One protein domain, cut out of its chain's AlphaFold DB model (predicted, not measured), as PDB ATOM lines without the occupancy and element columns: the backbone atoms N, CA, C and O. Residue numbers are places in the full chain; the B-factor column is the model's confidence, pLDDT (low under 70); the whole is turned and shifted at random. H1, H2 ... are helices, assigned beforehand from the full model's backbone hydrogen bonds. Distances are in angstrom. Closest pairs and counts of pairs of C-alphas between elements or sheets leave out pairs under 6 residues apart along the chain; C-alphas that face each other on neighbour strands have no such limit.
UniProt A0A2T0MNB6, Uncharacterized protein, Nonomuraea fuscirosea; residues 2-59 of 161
ATOM      1  N   ARG A   2      51.335  -6.390   7.307       55.75
ATOM      2  CA  ARG A   2      50.624  -5.138   6.927       55.75
ATOM      3  C   ARG A   2      50.013  -5.112   5.512       55.75
ATOM      4  O   ARG A   2      48.976  -4.497   5.300       55.75
ATOM      5  N   LYS A   3      50.613  -5.825   4.550       52.75
ATOM      6  CA  LYS A   3      50.117  -5.891   3.159       52.75
ATOM      7  C   LYS A   3      48.772  -6.618   3.031       52.75
ATOM      8  O   LYS A   3      47.986  -6.285   2.158       52.75
ATOM      9  N   GLN A   4      48.489  -7.573   3.918       53.94
ATOM     10  CA  GLN A   4      47.216  -8.299   3.914       53.94
ATOM     11  C   GLN A   4      46.084  -7.451   4.496       53.94
ATOM     12  O   GLN A   4      44.982  -7.498   3.969       53.94
ATOM     13  N   MET A   5      46.375  -6.623   5.507       55.59
ATOM     14  CA  MET A   5      45.394  -5.708   6.102       55.59
ATOM     15  C   MET A   5      44.919  -4.637   5.115       55.59
ATOM     16  O   MET A   5      43.731  -4.336   5.080       55.59
ATOM     17  N   LEU A   6      45.810  -4.111   4.264       60.62
ATOM     18  CA  LEU A   6      45.427  -3.120   3.253       60.62
ATOM     19  C   LEU A   6      44.548  -3.732   2.145       60.62
ATOM     20  O   LEU A   6      43.557  -3.135   1.735       60.62
ATOM     21  N   VAL A   7      44.884  -4.947   1.697       69.56
ATOM     22  CA  VAL A   7      44.113  -5.670   0.670       69.56
ATOM     23  C   VAL A   7      42.744  -6.102   1.204       69.56
ATOM     24  O   VAL A   7      41.751  -6.004   0.489       69.56
ATOM     25  N   TRP A   8      42.663  -6.527   2.469       69.19
ATOM     26  CA  TRP A   8      41.383  -6.844   3.111       69.19
ATOM     27  C   TRP A   8      40.525  -5.598   3.332       69.19
ATOM     28  O   TRP A   8      39.335  -5.628   3.038       69.19
ATOM     29  N   GLY A   9      41.126  -4.488   3.773       74.31
ATOM     30  CA  GLY A   9      40.423  -3.215   3.926       74.31
ATOM     31  C   GLY A   9      39.826  -2.722   2.607       74.31
ATOM     32  O   GLY A   9      38.648  -2.380   2.557       74.31
ATOM     33  N   GLY A  10      40.598  -2.779   1.517       74.19
ATOM     34  CA  GLY A  10      40.108  -2.432   0.181       74.19
ATOM     35  C   GLY A  10      38.960  -3.329  -0.290       74.19
ATOM     36  O   GLY A  10      37.991  -2.832  -0.858       74.19
ATOM     37  N   ALA A  11      39.023  -4.632   0.002       77.75
ATOM     38  CA  ALA A  11      37.958  -5.568  -0.351       77.75
ATOM     39  C   ALA A  11      36.644  -5.265   0.388       77.75
ATOM     40  O   ALA A  11      35.586  -5.251  -0.238       77.75
ATOM     41  N   VAL A  12      36.697  -4.963   1.690       84.06
ATOM     42  CA  VAL A  12      35.495  -4.603   2.463       84.06
ATOM     43  C   VAL A  12      34.878  -3.301   1.948       84.06
ATOM     44  O   VAL A  12      33.663  -3.229   1.774       84.06
ATOM     45  N   VAL A  13      35.702  -2.294   1.645       88.00
ATOM     46  CA  VAL A  13      35.225  -1.011   1.102       88.00
ATOM     47  C   VAL A  13      34.586  -1.194  -0.275       88.00
ATOM     48  O   VAL A  13      33.520  -0.638  -0.528       88.00
ATOM     49  N   ALA A  14      35.188  -2.008  -1.145       80.81
ATOM     50  CA  ALA A  14      34.627  -2.303  -2.458       80.81
ATOM     51  C   ALA A  14      33.262  -3.002  -2.348       80.81
ATOM     52  O   ALA A  14      32.311  -2.587  -3.006       80.81
ATOM     53  N   VAL A  15      33.129  -4.002  -1.470       85.62
ATOM     54  CA  VAL A  15      31.848  -4.688  -1.234       85.62
ATOM     55  C   VAL A  15      30.799  -3.720  -0.683       85.62
ATOM     56  O   VAL A  15      29.675  -3.690  -1.180       85.62
ATOM     57  N   ALA A  16      31.161  -2.882   0.289       83.38
ATOM     58  CA  ALA A  16      30.247  -1.893   0.854       83.38
ATOM     59  C   ALA A  16      29.766  -0.876  -0.197       83.38
ATOM     60  O   ALA A  16      28.580  -0.553  -0.236       83.38
ATOM     61  N   ALA A  17      30.655  -0.416  -1.082       85.38
ATOM     62  CA  ALA A  17      30.309   0.503  -2.164       85.38
ATOM     63  C   ALA A  17      29.351  -0.136  -3.184       85.38
ATOM     64  O   ALA A  17      28.378   0.493  -3.591       85.38
ATOM     65  N   VAL A  18      29.584  -1.402  -3.547       86.81
ATOM     66  CA  VAL A  18      28.716  -2.182  -4.446       86.81
ATOM     67  C   VAL A  18      27.317  -2.346  -3.844       86.81
ATOM     68  O   VAL A  18      26.323  -2.112  -4.529       86.81
ATOM     69  N   VAL A  19      27.227  -2.674  -2.551       86.69
ATOM     70  CA  VAL A  19      25.945  -2.812  -1.839       86.69
ATOM     71  C   VAL A  19      25.217  -1.471  -1.738       86.69
ATOM     72  O   VAL A  19      24.023  -1.399  -2.026       86.69
ATOM     73  N   ALA A  20      25.917  -0.393  -1.376       78.81
ATOM     74  CA  ALA A  20      25.325   0.940  -1.290       78.81
ATOM     75  C   ALA A  20      24.796   1.423  -2.652       78.81
ATOM     76  O   ALA A  20      23.700   1.981  -2.724       78.81
ATOM     77  N   LEU A  21      25.532   1.154  -3.736       78.31
ATOM     78  CA  LEU A  21      25.113   1.480  -5.097       78.31
ATOM     79  C   LEU A  21      23.878   0.670  -5.518       78.31
ATOM     80  O   LEU A  21      22.947   1.239  -6.084       78.31
ATOM     81  N   ALA A  22      23.824  -0.625  -5.188       75.62
ATOM     82  CA  ALA A  22      22.659  -1.472  -5.448       75.62
ATOM     83  C   ALA A  22      21.401  -0.962  -4.720       75.62
ATOM     84  O   ALA A  22      20.335  -0.854  -5.321       75.62
ATOM     85  N   VAL A  23      21.533  -0.585  -3.442       80.56
ATOM     86  CA  VAL A  23      20.428  -0.026  -2.643       80.56
ATOM     87  C   VAL A  23      19.976   1.333  -3.184       80.56
ATOM     88  O   VAL A  23      18.775   1.599  -3.240       80.56
ATOM     89  N   HIS A  24      20.911   2.189  -3.603       75.62
ATOM     90  CA  HIS A  24      20.591   3.487  -4.197       75.62
ATOM     91  C   HIS A  24      19.828   3.332  -5.519       75.62
ATOM     92  O   HIS A  24      18.791   3.962  -5.700       75.62
ATOM     93  N   LEU A  25      20.280   2.441  -6.404       66.88
ATOM     94  CA  LEU A  25      19.606   2.166  -7.674       66.88
ATOM     95  C   LEU A  25      18.234   1.510  -7.474       66.88
ATOM     96  O   LEU A  25      17.297   1.863  -8.181       66.88
ATOM     97  N   ALA A  26      18.079   0.636  -6.474       66.69
ATOM     98  CA  ALA A  26      16.774   0.093  -6.105       66.69
ATOM     99  C   ALA A  26      15.822   1.198  -5.618       66.69
ATOM    100  O   ALA A  26      14.680   1.251  -6.049       66.69
ATOM    101  N   ARG A  27      16.293   2.129  -4.775       72.44
ATOM    102  CA  ARG A  27      15.494   3.279  -4.308       72.44
ATOM    103  C   ARG A  27      15.105   4.240  -5.440       72.44
ATOM    104  O   ARG A  27      14.033   4.828  -5.363       72.44
ATOM    105  N   VAL A  28      15.975   4.428  -6.435       72.31
ATOM    106  CA  VAL A  28      15.802   5.399  -7.534       72.31
ATOM    107  C   VAL A  28      15.062   4.805  -8.747       72.31
ATOM    108  O   VAL A  28      14.491   5.562  -9.525       72.31
ATOM    109  N   GLY A  29      15.029   3.478  -8.916       56.56
ATOM    110  CA  GLY A  29      14.516   2.801 -10.118       56.56
ATOM    111  C   GLY A  29      13.564   1.634  -9.845       56.56
ATOM    112  O   GLY A  29      13.744   0.561 -10.413       56.56
ATOM    113  N   LEU A  30      12.567   1.833  -8.978       47.72
ATOM    114  CA  LEU A  30      11.575   0.818  -8.589       47.72
ATOM    115  C   LEU A  30      10.263   0.841  -9.406       47.72
ATOM    116  O   LEU A  30       9.363   0.077  -9.076       47.72
ATOM    117  N   ASP A  31      10.140   1.662 -10.457       59.19
ATOM    118  CA  ASP A  31       8.902   1.739 -11.266       59.19
ATOM    119  C   ASP A  31       8.813   0.698 -12.407       59.19
ATOM    120  O   ASP A  31       7.722   0.385 -12.869       59.19
ATOM    121  N   ASP A  32       9.932   0.092 -12.830       54.19
ATOM    122  CA  ASP A  32       9.982  -0.809 -13.997       54.19
ATOM    123  C   ASP A  32      10.574  -2.185 -13.621       54.19
ATOM    124  O   ASP A  32      11.794  -2.354 -13.530       54.19
ATOM    125  N   ALA A  33       9.732  -3.199 -13.418       53.25
ATOM    126  CA  ALA A  33      10.134  -4.534 -12.951       53.25
ATOM    127  C   ALA A  33      11.184  -5.253 -13.837       53.25
ATOM    128  O   ALA A  33      12.034  -5.979 -13.313       53.25
ATOM    129  N   ASP A  34      11.204  -5.005 -15.151       61.19
ATOM    130  CA  ASP A  34      12.163  -5.631 -16.081       61.19
ATOM    131  C   ASP A  34      13.617  -5.167 -15.870       61.19
ATOM    132  O   ASP A  34      14.569  -5.894 -16.171       61.19
ATOM    133  N   LYS A  35      13.828  -3.981 -15.282       59.19
ATOM    134  CA  LYS A  35      15.177  -3.483 -14.961       59.19
ATOM    135  C   LYS A  35      15.774  -4.184 -13.744       59.19
ATOM    136  O   LYS A  35      16.986  -4.401 -13.705       59.19
ATOM    137  N   LEU A  36      14.952  -4.595 -12.777       61.75
ATOM    138  CA  LEU A  36      15.431  -5.270 -11.567       61.75
ATOM    139  C   LEU A  36      16.024  -6.647 -11.878       61.75
ATOM    140  O   LEU A  36      17.062  -6.995 -11.320       61.75
ATOM    141  N   ALA A  37      15.434  -7.396 -12.813       67.69
ATOM    142  CA  ALA A  37      15.954  -8.703 -13.216       67.69
ATOM    143  C   ALA A  37      17.361  -8.601 -13.838       67.69
ATOM    144  O   ALA A  37      18.262  -9.354 -13.465       67.69
ATOM    145  N   SER A  38      17.576  -7.624 -14.729       70.00
ATOM    146  CA  SER A  38      18.888  -7.369 -15.343       70.00
ATOM    147  C   SER A  38      19.937  -6.954 -14.305       70.00
ATOM    148  O   SER A  38      21.065  -7.454 -14.312       70.00
ATOM    149  N   VAL A  39      19.553  -6.089 -13.366       72.06
ATOM    150  CA  VAL A  39      20.450  -5.585 -12.321       72.06
ATOM    151  C   VAL A  39      20.834  -6.695 -11.342       72.06
ATOM    152  O   VAL A  39      22.017  -6.873 -11.055       72.06
ATOM    153  N   ILE A  40      19.867  -7.490 -10.874       68.31
ATOM    154  CA  ILE A  40      20.127  -8.632  -9.987       68.31
ATOM    155  C   ILE A  40      21.046  -9.641 -10.686       68.31
ATOM    156  O   ILE A  40      22.035 -10.074 -10.093       68.31
ATOM    157  N   GLY A  41      20.783  -9.956 -11.958       77.88
ATOM    158  CA  GLY A  41      21.634 -10.840 -12.756       77.88
ATOM    159  C   GLY A  41      23.075 -10.337 -12.877       77.88
ATOM    160  O   GLY A  41      24.013 -11.111 -12.685       77.88
ATOM    161  N   LEU A  42      23.270  -9.036 -13.110       80.25
ATOM    162  CA  LEU A  42      24.597  -8.419 -13.188       80.25
ATOM    163  C   LEU A  42      25.365  -8.526 -11.862       80.25
ATOM    164  O   LEU A  42      26.549  -8.866 -11.864       80.25
ATOM    165  N   PHE A  43      24.708  -8.280 -10.726       74.75
ATOM    166  CA  PHE A  43      25.352  -8.406  -9.415       74.75
ATOM    167  C   PHE A  43      25.713  -9.857  -9.085       74.75
ATOM    168  O   PHE A  43      26.819 -10.112  -8.606       74.75
ATOM    169  N   VAL A  44      24.822 -10.811  -9.379       83.06
ATOM    170  CA  VAL A  44      25.095 -12.244  -9.192       83.06
ATOM    171  C   VAL A  44      26.271 -12.686 -10.068       83.06
ATOM    172  O   VAL A  44      27.174 -13.368  -9.579       83.06
ATOM    173  N   ALA A  45      26.320 -12.243 -11.328       82.00
ATOM    174  CA  ALA A  45      27.424 -12.533 -12.237       82.00
ATOM    175  C   ALA A  45      28.761 -11.963 -11.730       82.00
ATOM    176  O   ALA A  45      29.765 -12.677 -11.709       82.00
ATOM    177  N   LEU A  46      28.783 -10.709 -11.266       77.75
ATOM    178  CA  LEU A  46      29.991 -10.073 -10.729       77.75
ATOM    179  C   LEU A  46      30.476 -10.731  -9.430       77.75
ATOM    180  O   LEU A  46      31.678 -10.940  -9.258       77.75
ATOM    181  N   ALA A  47      29.559 -11.095  -8.531       81.75
ATOM    182  CA  ALA A  47      29.897 -11.815  -7.308       81.75
ATOM    183  C   ALA A  47      30.480 -13.202  -7.621       81.75
ATOM    184  O   ALA A  47      31.547 -13.553  -7.111       81.75
ATOM    185  N   GLY A  48      29.831 -13.962  -8.511       82.31
ATOM    186  CA  GLY A  48      30.315 -15.267  -8.967       82.31
ATOM    187  C   GLY A  48      31.688 -15.184  -9.639       82.31
ATOM    188  O   GLY A  48      32.576 -15.989  -9.347       82.31
ATOM    189  N   LEU A  49      31.910 -14.159 -10.466       85.44
ATOM    190  CA  LEU A  49      33.201 -13.899 -11.101       85.44
ATOM    191  C   LEU A  49      34.304 -13.627 -10.066       85.44
ATOM    192  O   LEU A  49      35.398 -14.183 -10.162       85.44
ATOM    193  N   GLY A  50      34.009 -12.835  -9.032       83.81
ATOM    194  CA  GLY A  50      34.938 -12.589  -7.928       83.81
ATOM    195  C   GLY A  50      35.322 -13.866  -7.172       83.81
ATOM    196  O   GLY A  50      36.500 -14.077  -6.871       83.81
ATOM    197  N   VAL A  51      34.352 -14.751  -6.912       79.19
ATOM    198  CA  VAL A  51      34.586 -16.053  -6.258       79.19
ATOM    199  C   VAL A  51      35.461 -16.962  -7.125       79.19
ATOM    200  O   VAL A  51      36.401 -17.571  -6.613       79.19
ATOM    201  N   SER A  52      35.210 -17.011  -8.435       79.25
ATOM    202  CA  SER A  52      36.006 -17.806  -9.378       79.25
ATOM    203  C   SER A  52      37.482 -17.387  -9.376       79.25
ATOM    204  O   SER A  52      38.376 -18.214  -9.179       79.25
ATOM    205  N   ILE A  53      37.749 -16.082  -9.470       80.62
ATOM    206  CA  ILE A  53      39.114 -15.533  -9.450       80.62
ATOM    207  C   ILE A  53      39.805 -15.818  -8.105       80.62
ATOM    208  O   ILE A  53      40.990 -16.167  -8.065       80.62
ATOM    209  N   ARG A  54      39.064 -15.713  -6.993       77.06
ATOM    210  CA  ARG A  54      39.553 -16.001  -5.635       77.06
ATOM    211  C   ARG A  54      39.952 -17.471  -5.462       77.06
ATOM    212  O   ARG A  54      40.970 -17.743  -4.828       77.06
ATOM    213  N   GLY A  55      39.184 -18.404  -6.025       75.06
ATOM    214  CA  GLY A  55      39.482 -19.839  -5.979       75.06
ATOM    215  C   GLY A  55      40.777 -20.191  -6.714       75.06
ATOM    216  O   GLY A  55      41.613 -20.921  -6.185       75.06
ATOM    217  N   LEU A  56      41.001 -19.577  -7.878       73.75
ATOM    218  CA  LEU A  56      42.209 -19.782  -8.688       73.75
ATOM    219  C   LEU A  56      43.492 -19.299  -7.997       73.75
ATOM    220  O   LEU A  56      44.571 -19.834  -8.240       73.75
ATOM    221  N   THR A  57      43.392 -18.308  -7.111       76.25
ATOM    222  CA  THR A  57      44.548 -17.754  -6.390       76.25
ATOM    223  C   THR A  57      44.804 -18.395  -5.022       76.25
ATOM    224  O   THR A  57      45.868 -18.174  -4.447       76.25
ATOM    225  N   GLY A  58      43.871 -19.198  -4.490       61.94
ATOM    226  CA  GLY A  58      43.973 -19.814  -3.159       61.94
ATOM    227  C   GLY A  58      44.564 -21.233  -3.113       61.94
ATOM    228  O   GLY A  58      44.976 -21.676  -2.045       61.94
ATOM    229  N   GLY A  59      44.633 -21.943  -4.242       52.47
ATOM    230  CA  GLY A  59      44.913 -23.388  -4.310       52.47
ATOM    231  C   GLY A  59      46.375 -23.839  -4.177       52.47
ATOM    232  O   GLY A  59      46.775 -24.771  -4.865       52.47
TER     233      GLY A  59
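This is residues 2 to 59 of the 161 residues of an uncharacterized protein of Nonomuraea fuscirosea (UniProt A0A2T0MNB6). Two long helices, H1 and H2, run side by side in opposite ways as a narrow, open V, joined at its closed end by the tight link of residues 29 to 32. The helices come closest near that link, and their far ends spread apart. The printed part has 58 residues with two named helices, H1 then H2, and no named strand, and its class is all helix. The whole is loose, with a radius of gyration of the C-alphas of 14.6 A, and spans 45 by 22 by 5 A.

Begin with the longest helix, H1, residues 2 to 28. Find C-alpha 2 at (50.624, -5.138, 6.927); from there H1 runs 39.1 A to C-alpha 28 at (15.802, 5.399, -7.534). After the link, H2, residues 33 to 58, runs 38.4 A to C-alpha 58 at (43.973, -19.814, -3.159).

Compare the two helices and you will find H1 and H2 close but not clearly touching, with 1 pair of C-alphas within 8 A. That closest pair is Ala 26 and Leu 36, whose C-alphas are 7.8 A apart. Their lines stand at a shallow tilt of 10 degrees, opposite ways, and their centres are 14.2 A apart. In H1 every O i to N i+4 pair is within hydrogen-bond range; in H2, 20 of 22 are.

Look at residues 2 to 14, 27 to 34 and 48 to 59: these stand free. The two C-alphas farthest apart are those of Arg 2 and Asp 31, at 46.0 A. The printed part has no cut, and its one link, H1 to H2, is tight. In the B-factor column the model's mean pLDDT over the printed part is 72.2, and 21 residues are under 70, among them residues 2 to 8 and 29 to 37.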